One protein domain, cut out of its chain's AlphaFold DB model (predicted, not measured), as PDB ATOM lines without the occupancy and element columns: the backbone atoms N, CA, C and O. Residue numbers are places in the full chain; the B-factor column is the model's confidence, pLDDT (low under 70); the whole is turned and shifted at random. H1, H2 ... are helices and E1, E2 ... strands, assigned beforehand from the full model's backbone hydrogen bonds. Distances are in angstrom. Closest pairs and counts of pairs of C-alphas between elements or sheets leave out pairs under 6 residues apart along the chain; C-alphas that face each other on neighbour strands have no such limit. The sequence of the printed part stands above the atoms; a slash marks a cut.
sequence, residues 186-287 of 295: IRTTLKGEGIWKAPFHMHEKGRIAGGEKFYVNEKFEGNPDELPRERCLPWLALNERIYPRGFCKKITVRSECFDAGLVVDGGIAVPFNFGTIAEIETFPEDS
ATOM      1  N   ILE A 186     -36.821 -29.972  28.830       91.38
ATOM      2  CA  ILE A 186     -36.566 -31.175  28.061       91.38
ATOM      3  C   ILE A 186     -35.497 -31.991  28.784       91.38
ATOM      4  O   ILE A 186     -34.393 -31.503  29.021       91.38
ATOM      5  N   ARG A 187     -35.831 -33.241  29.094       93.06
ATOM      6  CA  ARG A 187     -34.894 -34.265  29.547       93.06
ATOM      7  C   ARG A 187     -34.451 -35.078  28.337       93.06
ATOM      8  O   ARG A 187     -35.291 -35.531  27.561       93.06
ATOM      9  N   THR A 188     -33.143 -35.261  28.195       94.38
ATOM     10  CA  THR A 188     -32.554 -36.010  27.083       94.38
ATOM     11  C   THR A 188     -31.828 -37.236  27.611       94.38
ATOM     12  O   THR A 188     -30.874 -37.112  28.377       94.38
ATOM     13  N   THR A 189     -32.238 -38.410  27.146       96.19
ATOM     14  CA  THR A 189     -31.594 -39.688  27.445       96.19
ATOM     15  C   THR A 189     -30.950 -40.242  26.184       96.19
ATOM     16  O   THR A 189     -31.624 -40.477  25.184       96.19
ATOM     17  N   LEU A 190     -29.637 -40.447  26.223       96.44
ATOM     18  CA  LEU A 190     -28.879 -41.061  25.139       96.44
ATOM     19  C   LEU A 190     -28.797 -42.573  25.323       96.44
ATOM     20  O   LEU A 190     -28.599 -43.047  26.439       96.44
ATOM     21  N   LYS A 191     -28.883 -43.321  24.224       96.25
ATOM     22  CA  LYS A 191     -28.695 -44.773  24.178       96.25
ATOM     23  C   LYS A 191     -27.741 -45.146  23.049       96.25
ATOM     24  O   LYS A 191     -27.872 -44.626  21.940       96.25
ATOM     25  N   GLY A 192     -26.806 -46.053  23.315       92.50
ATOM     26  CA  GLY A 192     -25.844 -46.550  22.325       92.50
ATOM     27  C   GLY A 192     -24.386 -46.440  22.766       92.50
ATOM     28  O   GLY A 192     -24.086 -46.293  23.950       92.50
ATOM     29  N   GLU A 193     -23.474 -46.534  21.802       88.44
ATOM     30  CA  GLU A 193     -22.031 -46.523  22.049       88.44
ATOM     31  C   GLU A 193     -21.457 -45.105  22.111       88.44
ATOM     32  O   GLU A 193     -21.939 -44.180  21.456       88.44
ATOM     33  N   GLY A 194     -20.400 -44.921  22.907       85.62
ATOM     34  CA  GLY A 194     -19.689 -43.642  22.999       85.62
ATOM     35  C   GLY A 194     -20.485 -42.497  23.636       85.62
ATOM     36  O   GLY A 194     -20.000 -41.367  23.642       85.62
ATOM     37  N   ILE A 195     -21.663 -42.771  24.208       90.06
ATOM     38  CA  ILE A 195     -22.544 -41.764  24.821       90.06
ATOM     39  C   ILE A 195     -21.964 -41.134  26.088       90.06
ATOM     40  O   ILE A 195     -22.451 -40.094  26.506       90.06
ATOM     41  N   TRP A 196     -20.933 -41.732  26.693       88.75
ATOM     42  CA  TRP A 196     -20.221 -41.223  27.876       88.75
ATOM     43  C   TRP A 196     -19.007 -40.358  27.543       88.75
ATOM     44  O   TRP A 196     -18.345 -39.851  28.446       88.75
ATOM     45  N   LYS A 197     -18.713 -40.159  26.252       85.94
ATOM     46  CA  LYS A 197     -17.675 -39.218  25.832       85.94
ATOM     47  C   LYS A 197     -17.969 -37.826  26.393       85.94
ATOM     48  O   LYS A 197     -19.130 -37.443  26.595       85.94
ATOM     49  N   ALA A 198     -16.890 -37.091  26.647       83.88
ATOM     50  CA  ALA A 198     -16.979 -35.760  27.215       83.88
ATOM     51  C   ALA A 198     -17.842 -34.851  26.319       83.88
ATOM     52  O   ALA A 198     -17.739 -34.928  25.088       83.88
ATOM     53  N   PRO A 199     -18.696 -34.007  26.919       85.06
ATOM     54  CA  PRO A 199     -19.309 -32.910  26.186       85.06
ATOM     55  C   PRO A 199     -18.233 -31.989  25.588       85.06
ATOM     56  O   PRO A 199     -17.087 -31.978  26.034       85.06
ATOM     57  N   PHE A 200     -18.613 -31.221  24.573       79.25
ATOM     58  CA  PHE A 200     -17.782 -30.225  23.897       79.25
ATOM     59  C   PHE A 200     -18.607 -28.967  23.591       79.25
ATOM     60  O   PHE A 200     -19.840 -29.008  23.586       79.25
ATOM     61  N   HIS A 201     -17.966 -27.833  23.326       72.81
ATOM     62  CA  HIS A 201     -18.671 -26.633  22.872       72.81
ATOM     63  C   HIS A 201     -18.678 -26.584  21.339       72.81
ATOM     64  O   HIS A 201     -17.635 -26.684  20.700       72.81
ATOM     65  N   MET A 202     -19.841 -26.370  20.707       60.91
ATOM     66  CA  MET A 202     -19.949 -26.356  19.229       60.91
ATOM     67  C   MET A 202     -19.013 -25.350  18.545       60.91
ATOM     68  O   MET A 202     -18.611 -25.547  17.400       60.91
ATOM     69  N   HIS A 203     -18.648 -24.272  19.240       56.47
ATOM     70  CA  HIS A 203     -17.748 -23.246  18.721       56.47
ATOM     71  C   HIS A 203     -16.249 -23.583  18.870       56.47
ATOM     72  O   HIS A 203     -15.417 -22.812  18.387       56.47
ATOM     73  N   GLU A 204     -15.883 -24.724  19.467       50.16
ATOM     74  CA  GLU A 204     -14.482 -25.154  19.624       50.16
ATOM     75  C   GLU A 204     -13.819 -25.539  18.296       50.16
ATOM     76  O   GLU A 204     -12.620 -25.314  18.142       50.16
ATOM     77  N   LYS A 205     -14.569 -26.000  17.280       40.25
ATOM     78  CA  LYS A 205     -13.989 -26.336  15.960       40.25
ATOM     79  C   LYS A 205     -13.449 -25.115  15.179       40.25
ATOM     80  O   LYS A 205     -12.852 -25.301  14.125       40.25
ATOM     81  N   GLY A 206     -13.596 -23.880  15.682       38.31
ATOM     82  CA  GLY A 206     -13.095 -22.660  15.022       38.31
ATOM     83  C   GLY A 206     -12.383 -21.633  15.913       38.31
ATOM     84  O   GLY A 206     -11.995 -20.577  15.410       38.31
ATOM     85  N   ARG A 207     -12.214 -21.875  17.221       34.84
ATOM     86  CA  ARG A 207     -11.547 -20.937  18.148       34.84
ATOM     87  C   ARG A 207     -10.710 -21.714  19.172       34.84
ATOM     88  O   ARG A 207     -11.230 -22.243  20.142       34.84
ATOM     89  N   ILE A 208      -9.412 -21.794  18.890       35.34
ATOM     90  CA  ILE A 208      -8.383 -22.607  19.561       35.34
ATOM     91  C   ILE A 208      -8.168 -22.255  21.053       35.34
ATOM     92  O   ILE A 208      -8.202 -21.084  21.427       35.34
ATOM     93  N   ALA A 209      -7.863 -23.320  21.816       30.02
ATOM     94  CA  ALA A 209      -7.138 -23.478  23.092       30.02
ATOM     95  C   ALA A 209      -7.442 -22.525  24.264       30.02
ATOM     96  O   ALA A 209      -7.029 -21.369  24.297       30.02
ATOM     97  N   GLY A 210      -8.066 -23.093  25.297       35.00
ATOM     98  CA  GLY A 210      -8.297 -22.463  26.595       35.00
ATOM     99  C   GLY A 210      -9.582 -23.016  27.188       35.00
ATOM    100  O   GLY A 210     -10.634 -22.414  27.011       35.00
ATOM    101  N   GLY A 211      -9.487 -24.207  27.788       39.03
ATOM    102  CA  GLY A 211     -10.618 -25.050  28.172       39.03
ATOM    103  C   GLY A 211     -11.750 -24.289  28.854       39.03
ATOM    104  O   GLY A 211     -11.604 -23.803  29.978       39.03
ATOM    105  N   GLU A 212     -12.900 -24.233  28.187       47.72
ATOM    106  CA  GLU A 212     -14.146 -23.923  28.865       47.72
ATOM    107  C   GLU A 212     -14.448 -25.124  29.774       47.72
ATOM    108  O   GLU A 212     -14.709 -26.232  29.310       47.72
ATOM    109  N   LYS A 213     -14.305 -24.950  31.093       45.38
ATOM    110  CA  LYS A 213     -14.671 -25.994  32.055       45.38
ATOM    111  C   LYS A 213     -16.169 -26.260  31.910       45.38
ATOM    112  O   LYS A 213     -16.971 -25.357  32.147       45.38
ATOM    113  N   PHE A 214     -16.539 -27.486  31.545       51.56
ATOM    114  CA  PHE A 214     -17.933 -27.917  31.580       51.56
ATOM    115  C   PHE A 214     -18.496 -27.707  32.984       51.56
ATOM    116  O   PHE A 214     -17.855 -28.033  33.983       51.56
ATOM    117  N   TYR A 215     -19.712 -27.166  33.054       49.44
ATOM    118  CA  TYR A 215     -20.399 -26.872  34.317       49.44
ATOM    119  C   TYR A 215     -20.701 -28.124  35.144       49.44
ATOM    120  O   TYR A 215     -20.971 -28.029  36.337       49.44
ATOM    121  N   VAL A 216     -20.611 -29.295  34.514       50.59
ATOM    122  CA  VAL A 216     -20.618 -30.587  35.183       50.59
ATOM    123  C   VAL A 216     -19.265 -31.219  34.904       50.59
ATOM    124  O   VAL A 216     -18.914 -31.498  33.758       50.59
ATOM    125  N   ASN A 217     -18.480 -31.378  35.964       47.66
ATOM    126  CA  ASN A 217     -17.156 -31.985  35.931       47.66
ATOM    127  C   ASN A 217     -17.323 -33.511  35.792       47.66
ATOM    128  O   ASN A 217     -17.001 -34.273  36.698       47.66
ATOM    129  N   GLU A 218     -17.911 -33.967  34.685       54.09
ATOM    130  CA  GLU A 218     -18.133 -35.388  34.410       54.09
ATOM    131  C   GLU A 218     -16.851 -36.013  33.856       54.09
ATOM    132  O   GLU A 218     -16.736 -36.344  32.676       54.09
ATOM    133  N   LYS A 219     -15.842 -36.137  34.720       52.47
ATOM    134  CA  LYS A 219     -14.717 -37.034  34.467       52.47
ATOM    135  C   LYS A 219     -15.159 -38.443  34.841       52.47
ATOM    136  O   LYS A 219     -15.165 -38.797  36.015       52.47
ATOM    137  N   PHE A 220     -15.552 -39.229  33.845       59.16
ATOM    138  CA  PHE A 220     -15.759 -40.660  34.033       59.16
ATOM    139  C   PHE A 220     -14.414 -41.369  33.878       59.16
ATOM    140  O   PHE A 220     -13.935 -41.585  32.767       59.16
ATOM    141  N   GLU A 221     -13.785 -41.683  35.009       48.06
ATOM    142  CA  GLU A 221     -12.639 -42.588  35.079       48.06
ATOM    143  C   GLU A 221     -13.179 -44.007  35.292       48.06
ATOM    144  O   GLU A 221     -13.556 -44.387  36.398       48.06
ATOM    145  N   GLY A 222     -13.301 -44.771  34.207       59.41
ATOM    146  CA  GLY A 222     -13.783 -46.151  34.223       59.41
ATOM    147  C   GLY A 222     -13.552 -46.829  32.876       59.41
ATOM    148  O   GLY A 222     -13.376 -46.151  31.860       59.41
ATOM    149  N   ASN A 223     -13.527 -48.163  32.862       62.34
ATOM    150  CA  ASN A 223     -13.436 -48.925  31.620       62.34
ATOM    151  C   ASN A 223     -14.688 -48.637  30.758       62.34
ATOM    152  O   ASN A 223     -15.800 -48.849  31.247       62.34
ATOM    153  N   PRO A 224     -14.557 -48.160  29.503       65.00
ATOM    154  CA  PRO A 224     -15.701 -47.867  28.635       65.00
ATOM    155  C   PRO A 224     -16.682 -49.034  28.470       65.00
ATOM    156  O   PRO A 224     -17.875 -48.795  28.288       65.00
ATOM    157  N   ASP A 225     -16.187 -50.270  28.575       66.69
ATOM    158  CA  ASP A 225     -16.977 -51.496  28.423       66.69
ATOM    159  C   ASP A 225     -17.892 -51.796  29.625       66.69
ATOM    160  O   ASP A 225     -18.828 -52.587  29.507       66.69
ATOM    161  N   GLU A 226     -17.662 -51.152  30.773       78.88
ATOM    162  CA  GLU A 226     -18.466 -51.320  31.993       78.88
ATOM    163  C   GLU A 226     -19.549 -50.241  32.146       78.88
ATOM    164  O   GLU A 226     -20.401 -50.326  33.036       78.88
ATOM    165  N   LEU A 227     -19.544 -49.215  31.289       83.00
ATOM    166  CA  LEU A 227     -20.502 -48.121  31.385       83.00
ATOM    167  C   LEU A 227     -21.881 -48.534  30.838       83.00
ATOM    168  O   LEU A 227     -21.977 -49.256  29.841       83.00
ATOM    169  N   PRO A 228     -22.983 -48.044  31.438       88.38
ATOM    170  CA  PRO A 228     -24.325 -48.338  30.951       88.38
ATOM    171  C   PRO A 228     -24.515 -47.920  29.490       88.38
ATOM    172  O   PRO A 228     -24.030 -46.878  29.057       88.38
ATOM    173  N   ARG A 229     -25.322 -48.663  28.727       91.31
ATOM    174  CA  ARG A 229     -25.693 -48.281  27.347       91.31
ATOM    175  C   ARG A 229     -26.742 -47.167  27.275       91.31
ATOM    176  O   ARG A 229     -27.268 -46.896  26.196       91.31
ATOM    177  N   GLU A 230     -27.049 -46.542  28.407       94.12
ATOM    178  CA  GLU A 230     -28.028 -45.476  28.568       94.12
ATOM    179  C   GLU A 230     -27.470 -44.385  29.495       94.12
ATOM    180  O   GLU A 230     -26.948 -44.688  30.568       94.12
ATOM    181  N   ARG A 231     -27.573 -43.116  29.085       93.06
ATOM    182  CA  ARG A 231     -27.108 -41.938  29.835       93.06
ATOM    183  C   ARG A 231     -28.178 -40.855  29.786       93.06
ATOM    184  O   ARG A 231     -28.405 -40.260  28.734       93.06
ATOM    185  N   CYS A 232     -28.802 -40.556  30.922       92.38
ATOM    186  CA  CYS A 232     -29.587 -39.331  31.062       92.38
ATOM    187  C   CYS A 232     -28.622 -38.149  31.176       92.38
ATOM    188  O   CYS A 232     -27.774 -38.135  32.068       92.38
ATOM    189  N   LEU A 233     -28.727 -37.172  30.276       90.56
ATOM    190  CA  LEU A 233     -27.922 -35.960  30.375       90.56
ATOM    191  C   LEU A 233     -28.350 -35.159  31.616       90.56
ATOM    192  O   LEU A 233     -29.548 -35.080  31.899       90.56
ATOM    193  N   PRO A 234     -27.404 -34.539  32.339       85.44
ATOM    194  CA  PRO A 234     -27.713 -33.784  33.555       85.44
ATOM    195  C   PRO A 234     -28.377 -32.427  33.263       85.44
ATOM    196  O   PRO A 234     -28.899 -31.787  34.173       85.44
ATOM    197  N   TRP A 235     -28.350 -31.965  32.009       87.31
ATOM    198  CA  TRP A 235     -28.893 -30.670  31.598       87.31
ATOM    199  C   TRP A 235     -30.351 -30.791  31.171       87.31
ATOM    200  O   TRP A 235     -30.691 -31.563  30.272       87.31
ATOM    201  N   LEU A 236     -31.201 -29.984  31.801       88.88
ATOM    202  CA  LEU A 236     -32.615 -29.874  31.472       88.88
ATOM    203  C   LEU A 236     -32.808 -28.680  30.540       88.88
ATOM    204  O   LEU A 236     -32.816 -27.536  30.992       88.88
ATOM    205  N   ALA A 237     -32.985 -28.970  29.252       88.94
ATOM    206  CA  ALA A 237     -33.022 -27.956  28.211       88.94
ATOM    207  C   ALA A 237     -34.257 -27.055  28.353       88.94
ATOM    208  O   ALA A 237     -35.393 -27.549  28.421       88.94
ATOM    209  N   LEU A 238     -34.060 -25.740  28.388       88.69
ATOM    210  CA  LEU A 238     -35.133 -24.756  28.440       88.69
ATOM    211  C   LEU A 238     -35.376 -24.160  27.050       88.69
ATOM    212  O   LEU A 238     -34.548 -23.442  26.501       88.69
ATOM    213  N   ASN A 239     -36.567 -24.395  26.498       73.62
ATOM    214  CA  ASN A 239     -36.934 -23.792  25.222       73.62
ATOM    215  C   ASN A 239     -37.165 -22.281  25.382       73.62
ATOM    216  O   ASN A 239     -38.072 -21.857  26.105       73.62
ATOM    217  N   GLU A 240     -36.365 -21.481  24.681       66.81
ATOM    218  CA  GLU A 240     -36.404 -20.024  24.774       66.81
ATOM    219  C   GLU A 240     -37.417 -19.357  23.836       66.81
ATOM    220  O   GLU A 240     -37.805 -18.222  24.109       66.81
ATOM    221  N   ARG A 241     -37.931 -20.021  22.783       62.19
ATOM    222  CA  ARG A 241     -38.918 -19.380  21.887       62.19
ATOM    223  C   ARG A 241     -39.535 -20.306  20.834       62.19
ATOM    224  O   ARG A 241     -39.093 -20.306  19.691       62.19
ATOM    225  N   ILE A 242     -40.627 -21.015  21.133       54.91
ATOM    226  CA  ILE A 242     -41.485 -21.592  20.077       54.91
ATOM    227  C   ILE A 242     -42.944 -21.562  20.534       54.91
ATOM    228  O   ILE A 242     -43.277 -22.138  21.567       54.91
ATOM    229  N   TYR A 243     -43.827 -20.937  19.748       62.09
ATOM    230  CA  TYR A 243     -45.266 -21.171  19.875       62.09
ATOM    231  C   TYR A 243     -45.535 -22.629  19.493       62.09
ATOM    232  O   TYR A 243     -45.323 -22.998  18.332       62.09
ATOM    233  N   PRO A 244     -45.940 -23.493  20.437       66.44
ATOM    234  CA  PRO A 244     -46.089 -24.906  20.138       66.44
ATOM    235  C   PRO A 244     -47.209 -25.089  19.110       66.44
ATOM    236  O   PRO A 244     -48.346 -24.687  19.338       66.44
ATOM    237  N   ARG A 245     -46.898 -25.734  17.978       69.12
ATOM    238  CA  ARG A 245     -47.912 -26.182  16.999       69.12
ATOM    239  C   ARG A 245     -48.668 -27.432  17.465       69.12
ATOM    240  O   ARG A 245     -49.659 -27.824  16.864       69.12
ATOM    241  N   GLY A 246     -48.178 -28.060  18.526       70.56
ATOM    242  CA  GLY A 246     -48.711 -29.259  19.146       70.56
ATOM    243  C   GLY A 246     -47.835 -29.647  20.332       70.56
ATOM    244  O   GLY A 246     -46.769 -29.064  20.547       70.56
ATOM    245  N   PHE A 247     -48.283 -30.630  21.104       74.31
ATOM    246  CA  PHE A 247     -47.537 -31.147  22.245       74.31
ATOM    247  C   PHE A 247     -47.204 -32.614  22.007       74.31
ATOM    248  O   PHE A 247     -48.081 -33.403  21.666       74.31
ATOM    249  N   CYS A 248     -45.941 -32.972  22.216       80.50
ATOM    250  CA  CYS A 248     -45.488 -34.353  22.260       80.50
ATOM    251  C   CYS A 248     -44.891 -34.627  23.643       80.50
ATOM    252  O   CYS A 248     -44.278 -33.736  24.228       80.50
ATOM    253  N   LYS A 249     -45.090 -35.840  24.170       81.06
ATOM    254  CA  LYS A 249     -44.491 -36.264  25.445       81.06
ATOM    255  C   LYS A 249     -43.101 -36.877  25.268       81.06
ATOM    256  O   LYS A 249     -42.309 -36.812  26.199       81.06
ATOM    257  N   LYS A 250     -42.835 -37.468  24.098       91.44
ATOM    258  CA  LYS A 250     -41.599 -38.187  23.789       91.44
ATOM    259  C   LYS A 250     -41.270 -38.082  22.306       91.44
ATOM    260  O   LYS A 250     -42.088 -38.444  21.464       91.44
ATOM    261  N   ILE A 251     -40.066 -37.629  21.994       93.56
ATOM    262  CA  ILE A 251     -39.491 -37.694  20.651       93.56
ATOM    263  C   ILE A 251     -38.282 -38.619  20.725       93.56
ATOM    264  O   ILE A 251     -37.461 -38.494  21.628       93.56
ATOM    265  N   THR A 252     -38.168 -39.540  19.777       96.25
ATOM    266  CA  THR A 252     -36.999 -40.410  19.648       96.25
ATOM    267  C   THR A 252     -36.301 -40.090  18.337       96.25
ATOM    268  O   THR A 252     -36.921 -40.143  17.276       96.25
ATOM    269  N   VAL A 253     -35.017 -39.750  18.412       96.31
ATOM    270  CA  VAL A 253     -34.167 -39.464  17.253       96.31
ATOM    271  C   VAL A 253     -33.046 -40.489  17.225       96.31
ATOM    272  O   VAL A 253     -32.338 -40.641  18.214       96.31
ATOM    273  N   ARG A 254     -32.865 -41.178  16.099       97.00
ATOM    274  CA  ARG A 254     -31.698 -42.027  15.845       97.00
ATOM    275  C   ARG A 254     -30.759 -41.287  14.903       97.00
ATOM    276  O   ARG A 254     -31.205 -40.785  13.875       97.00
ATOM    277  N   SER A 255     -29.489 -41.194  15.267       96.44
ATOM    278  CA  SER A 255     -28.476 -40.574  14.421       96.44
ATOM    279  C   SER A 255     -28.028 -41.537  13.327       96.44
ATOM    280  O   SER A 255     -27.669 -42.680  13.605       96.44
ATOM    281  N   GLU A 256     -27.994 -41.038  12.096       96.44
ATOM    282  CA  GLU A 256     -27.363 -41.688  10.940       96.44
ATOM    283  C   GLU A 256     -26.076 -40.940  10.526       96.44
ATOM    284  O   GLU A 256     -25.519 -41.168   9.454       96.44
ATOM    285  N   CYS A 257     -25.602 -40.012  11.365       93.06
ATOM    286  CA  CYS A 257     -24.484 -39.123  11.057       93.06
ATOM    287  C   CYS A 257     -23.158 -39.636  11.632       93.06
ATOM    288  O   CYS A 257     -23.112 -40.179  12.734       93.06
ATOM    289  N   PHE A 258     -22.050 -39.366  10.946       89.88
ATOM    290  CA  PHE A 258     -20.696 -39.578  11.469       89.88
ATOM    291  C   PHE A 258     -20.105 -38.247  11.962       89.88
ATOM    292  O   PHE A 258     -20.341 -37.216  11.338       89.88
ATOM    293  N   ASP A 259     -19.351 -38.267  13.068       87.62
ATOM    294  CA  ASP A 259     -18.773 -37.073  13.724       87.62
ATOM    295  C   ASP A 259     -19.809 -35.966  14.017       87.62
ATOM    296  O   ASP A 259     -19.611 -34.780  13.743       87.62
ATOM    297  N   ALA A 260     -20.958 -36.372  14.560       90.56
ATOM    298  CA  ALA A 260     -22.071 -35.481  14.866       90.56
ATOM    299  C   ALA A 260     -22.178 -35.164  16.363       90.56
ATOM    300  O   ALA A 260     -21.737 -35.929  17.225       90.56
ATOM    301  N   GLY A 261     -22.798 -34.021  16.668       90.25
ATOM    302  CA  GLY A 261     -23.076 -33.566  18.027       90.25
ATOM    303  C   GLY A 261     -24.543 -33.198  18.217       90.25
ATOM    304  O   GLY A 261     -25.139 -32.553  17.354       90.25
ATOM    305  N   LEU A 262     -25.115 -33.580  19.358       91.75
ATOM    306  CA  LEU A 262     -26.415 -33.103  19.822       91.75
ATOM    307  C   LEU A 262     -26.194 -31.902  20.742       91.75
ATOM    308  O   LEU A 262     -25.550 -32.036  21.779       91.75
ATOM    309  N   VAL A 263     -26.727 -30.741  20.361       88.19
ATOM    310  CA  VAL A 263     -26.573 -29.484  21.106       88.19
ATOM    311  C   VAL A 263     -27.764 -29.266  22.033       88.19
ATOM    312  O   VAL A 263     -28.910 -29.309  21.590       88.19
ATOM    313  N   VAL A 264     -27.490 -28.985  23.303       84.00
ATOM    314  CA  VAL A 264     -28.467 -28.687  24.355       84.00
ATOM    315  C   VAL A 264     -28.361 -27.200  24.722       84.00
ATOM    316  O   VAL A 264     -27.262 -26.699  24.983       84.00
ATOM    317  N   ASP A 265     -29.492 -26.482  24.685       79.12
ATOM    318  CA  ASP A 265     -29.632 -25.040  24.983       79.12
ATOM    319  C   ASP A 265     -28.620 -24.116  24.277       79.12
ATOM    320  O   ASP A 265     -28.230 -23.069  24.791       79.12
ATOM    321  N   GLY A 266     -28.142 -24.518  23.093       73.75
ATOM    322  CA  GLY A 266     -27.193 -23.740  22.286       73.75
ATOM    323  C   GLY A 266     -25.780 -23.612  22.872       73.75
ATOM    324  O   GLY A 266     -24.928 -22.977  22.253       73.75
ATOM    325  N   GLY A 267     -25.512 -24.207  24.037       71.19
ATOM    326  CA  GLY A 267     -24.233 -24.087  24.736       71.19
ATOM    327  C   GLY A 267     -23.385 -25.352  24.667       71.19
ATOM    328  O   GLY A 267     -22.224 -25.294  24.264       71.19
ATOM    329  N   ILE A 268     -23.960 -26.481  25.081       78.81
ATOM    330  CA  ILE A 268     -23.239 -27.739  25.311       78.81
ATOM    331  C   ILE A 268     -23.611 -28.730  24.217       78.81
ATOM    332  O   ILE A 268     -24.791 -28.928  23.946       78.81
ATOM    333  N   ALA A 269     -22.619 -29.372  23.609       86.88
ATOM    334  CA  ALA A 269     -22.828 -30.485  22.702       86.88
ATOM    335  C   ALA A 269     -22.306 -31.788  23.298       86.88
ATOM    336  O   ALA A 269     -21.309 -31.812  24.014       86.88
ATOM    337  N   VAL A 270     -22.977 -32.884  22.974       90.00
ATOM    338  CA  VAL A 270     -22.534 -34.245  23.284       90.00
ATOM    339  C   VAL A 270     -22.404 -35.038  21.988       90.00
ATOM    340  O   VAL A 270     -23.185 -34.800  21.062       90.00
ATOM    341  N   PRO A 271     -21.445 -35.972  21.881       90.94
ATOM    342  CA  PRO A 271     -21.334 -36.819  20.697       90.94
ATOM    343  C   PRO A 271     -22.642 -37.566  20.406       90.94
ATOM    344  O   PRO A 271     -23.235 -38.171  21.297       90.94
ATOM    345  N   PHE A 272     -23.084 -37.520  19.152       94.19
ATOM    346  CA  PHE A 272     -24.354 -38.084  18.692       94.19
ATOM    347  C   PHE A 272     -24.170 -38.760  17.328       94.19
ATOM    348  O   PHE A 272     -24.697 -38.327  16.304       94.19
ATOM    349  N   ASN A 273     -23.337 -39.799  17.319       93.38
ATOM    350  CA  ASN A 273     -22.879 -40.485  16.112       93.38
ATOM    351  C   ASN A 273     -23.842 -41.590  15.664       93.38
ATOM    352  O   ASN A 273     -24.804 -41.912  16.354       93.38
ATOM    353  N   PHE A 274     -23.543 -42.180  14.510       95.44
ATOM    354  CA  PHE A 274     -24.299 -43.247  13.876       95.44
ATOM    355  C   PHE A 274     -24.752 -44.314  14.881       95.44
ATOM    356  O   PHE A 274     -23.958 -44.847  15.655       95.44
ATOM    357  N   GLY A 275     -26.048 -44.619  14.870       94.81
ATOM    358  CA  GLY A 275     -26.668 -45.593  15.761       94.81
ATOM    359  C   GLY A 275     -27.002 -45.078  17.166       94.81
ATOM    360  O   GLY A 275     -27.803 -45.725  17.839       94.81
ATOM    361  N   THR A 276     -26.475 -43.927  17.609       95.94
ATOM    362  CA  THR A 276     -26.890 -43.306  18.878       95.94
ATOM    363  C   THR A 276     -28.354 -42.870  18.796       95.94
ATOM    364  O   THR A 276     -28.794 -42.288  17.804       95.94
ATOM    365  N   ILE A 277     -29.112 -43.132  19.857       97.50
ATOM    366  CA  ILE A 277     -30.514 -42.740  19.992       97.50
ATOM    367  C   ILE A 277     -30.626 -41.682  21.089       97.50
ATOM    368  O   ILE A 277     -30.074 -41.859  22.168       97.50
ATOM    369  N   ALA A 278     -31.352 -40.599  20.827       97.06
ATOM    370  CA  ALA A 278     -31.755 -39.607  21.815       97.06
ATOM    371  C   ALA A 278     -33.264 -39.718  22.055       97.06
ATOM    372  O   ALA A 278     -34.066 -39.541  21.134       97.06
ATOM    373  N   GLU A 279     -33.646 -40.007  23.291       96.56
ATOM    374  CA  GLU A 279     -35.016 -39.896  23.777       96.56
ATOM    375  C   GLU A 279     -35.182 -38.544  24.469       96.56
ATOM    376  O   GLU A 279     -34.462 -38.215  25.405       96.56
ATOM    377  N   ILE A 280     -36.114 -37.747  23.959       94.69
ATOM    378  CA  ILE A 280     -36.360 -36.361  24.343       94.69
ATOM    379  C   ILE A 280     -37.752 -36.308  24.959       94.69
ATOM    380  O   ILE A 280     -38.756 -36.498  24.265       94.69
ATOM    381  N   GLU A 281     -37.814 -36.066  26.260       93.81
ATOM    382  CA  GLU A 281     -39.029 -36.175  27.064       93.81
ATOM    383  C   GLU A 281     -39.238 -34.933  27.932       93.81
ATOM    384  O   GLU A 281     -38.325 -34.140  28.159       93.81
ATOM    385  N   THR A 282     -40.461 -34.739  28.421       90.62
ATOM    386  CA  THR A 282     -40.780 -33.655  29.361       90.62
ATOM    387  C   THR A 282     -41.502 -34.211  30.574       90.62
ATOM    388  O   THR A 282     -42.536 -34.866  30.417       90.62
ATOM    389  N   PHE A 283     -41.029 -33.862  31.765       90.50
ATOM    390  CA  PHE A 283     -41.611 -34.302  33.026       90.50
ATOM    391  C   PHE A 283     -42.041 -33.096  33.884       90.50
ATOM    392  O   PHE A 283     -41.337 -32.082  33.902       90.50
ATOM    393  N   PRO A 284     -43.196 -33.137  34.580       90.50
ATOM    394  CA  PRO A 284     -43.620 -32.048  35.466       90.50
ATOM    395  C   PRO A 284     -42.611 -31.711  36.576       90.50
ATOM    396  O   PRO A 284     -42.451 -30.539  36.929       90.50
ATOM    397  N   GLU A 285     -41.914 -32.709  37.115       92.81
ATOM    398  CA  GLU A 285     -40.861 -32.559  38.126       92.81
ATOM    399  C   GLU A 285     -39.626 -31.810  37.615       92.81
ATOM    400  O   GLU A 285     -38.945 -31.160  38.404       92.81
ATOM    401  N   ASP A 286     -39.399 -31.811  36.300       92.56
ATOM    402  CA  ASP A 286     -38.308 -31.072  35.665       92.56
ATOM    403  C   ASP A 286     -38.686 -29.620  35.376       92.56
ATOM    404  O   ASP A 286     -37.855 -28.860  34.893       92.56
ATOM    405  N   SER A 287     -39.930 -29.195  35.609       93.44
ATOM    406  CA  SER A 287     -40.334 -27.828  35.272       93.44
ATOM    407  C   SER A 287     -39.564 -26.777  36.077       93.44
ATOM    408  O   SER A 287     -39.322 -26.927  37.267       93.44
TER     409      SER A 287
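This is residues 186 to 287 of the 295 residues of the protein "NAD(+) kinase" of Lasius niger (UniProt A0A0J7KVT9). Little regular structure is here: a twisted antiparallel sheet, E2 E1 E6 E3, with the small antiparallel hairpin E4 and E5 near it, short helix H1 at the hairpin, and long loops; residues 205 to 210 and 241 to 247 stick out. The 102 printed residues, mostly strand by class, run E1 H1 E2 E3 E4 E5 E6, with 32 in named elements. The whole is compact, radius of gyration of the C-alphas 14.5 A, spanning 40 by 32 by 28 A.

Find C-alpha 186 at (-36.566, -31.175, 28.061); there E1, residues 186 to 191, begins its 16.2 A. E2 is 230 to 232, E3 250 to 254, E4 261 to 264, E5 268 to 271, H1 202 to 206. E6, 277 to 281, ends at (-39.029, -36.175, 27.064).

Look for N 189 and O 279, 2.8 A, between E1 and E6; N 190 and O 231, 2.8 A, between E1 and E2; N 251 and O 280, 2.9 A, between E3 and E6. In hairpin E4 and E5, N 262 and O 270 are 2.8 A apart. E1 and E4 are near each other, with 5 pairs of C-alphas within 10 A. H1's closest C-alpha pair with E5 is Met 202 and Ala 269, 6.1 A; H1 has 0 of 1 O i to N i+4 and 1 of 2 O i to N i+3 pairs within hydrogen-bond range.

The printed part has no cut. H1 to E2 and E2 to E3 are long links. Residues 202 to 225 and 240 to 245 have pLDDT under 70.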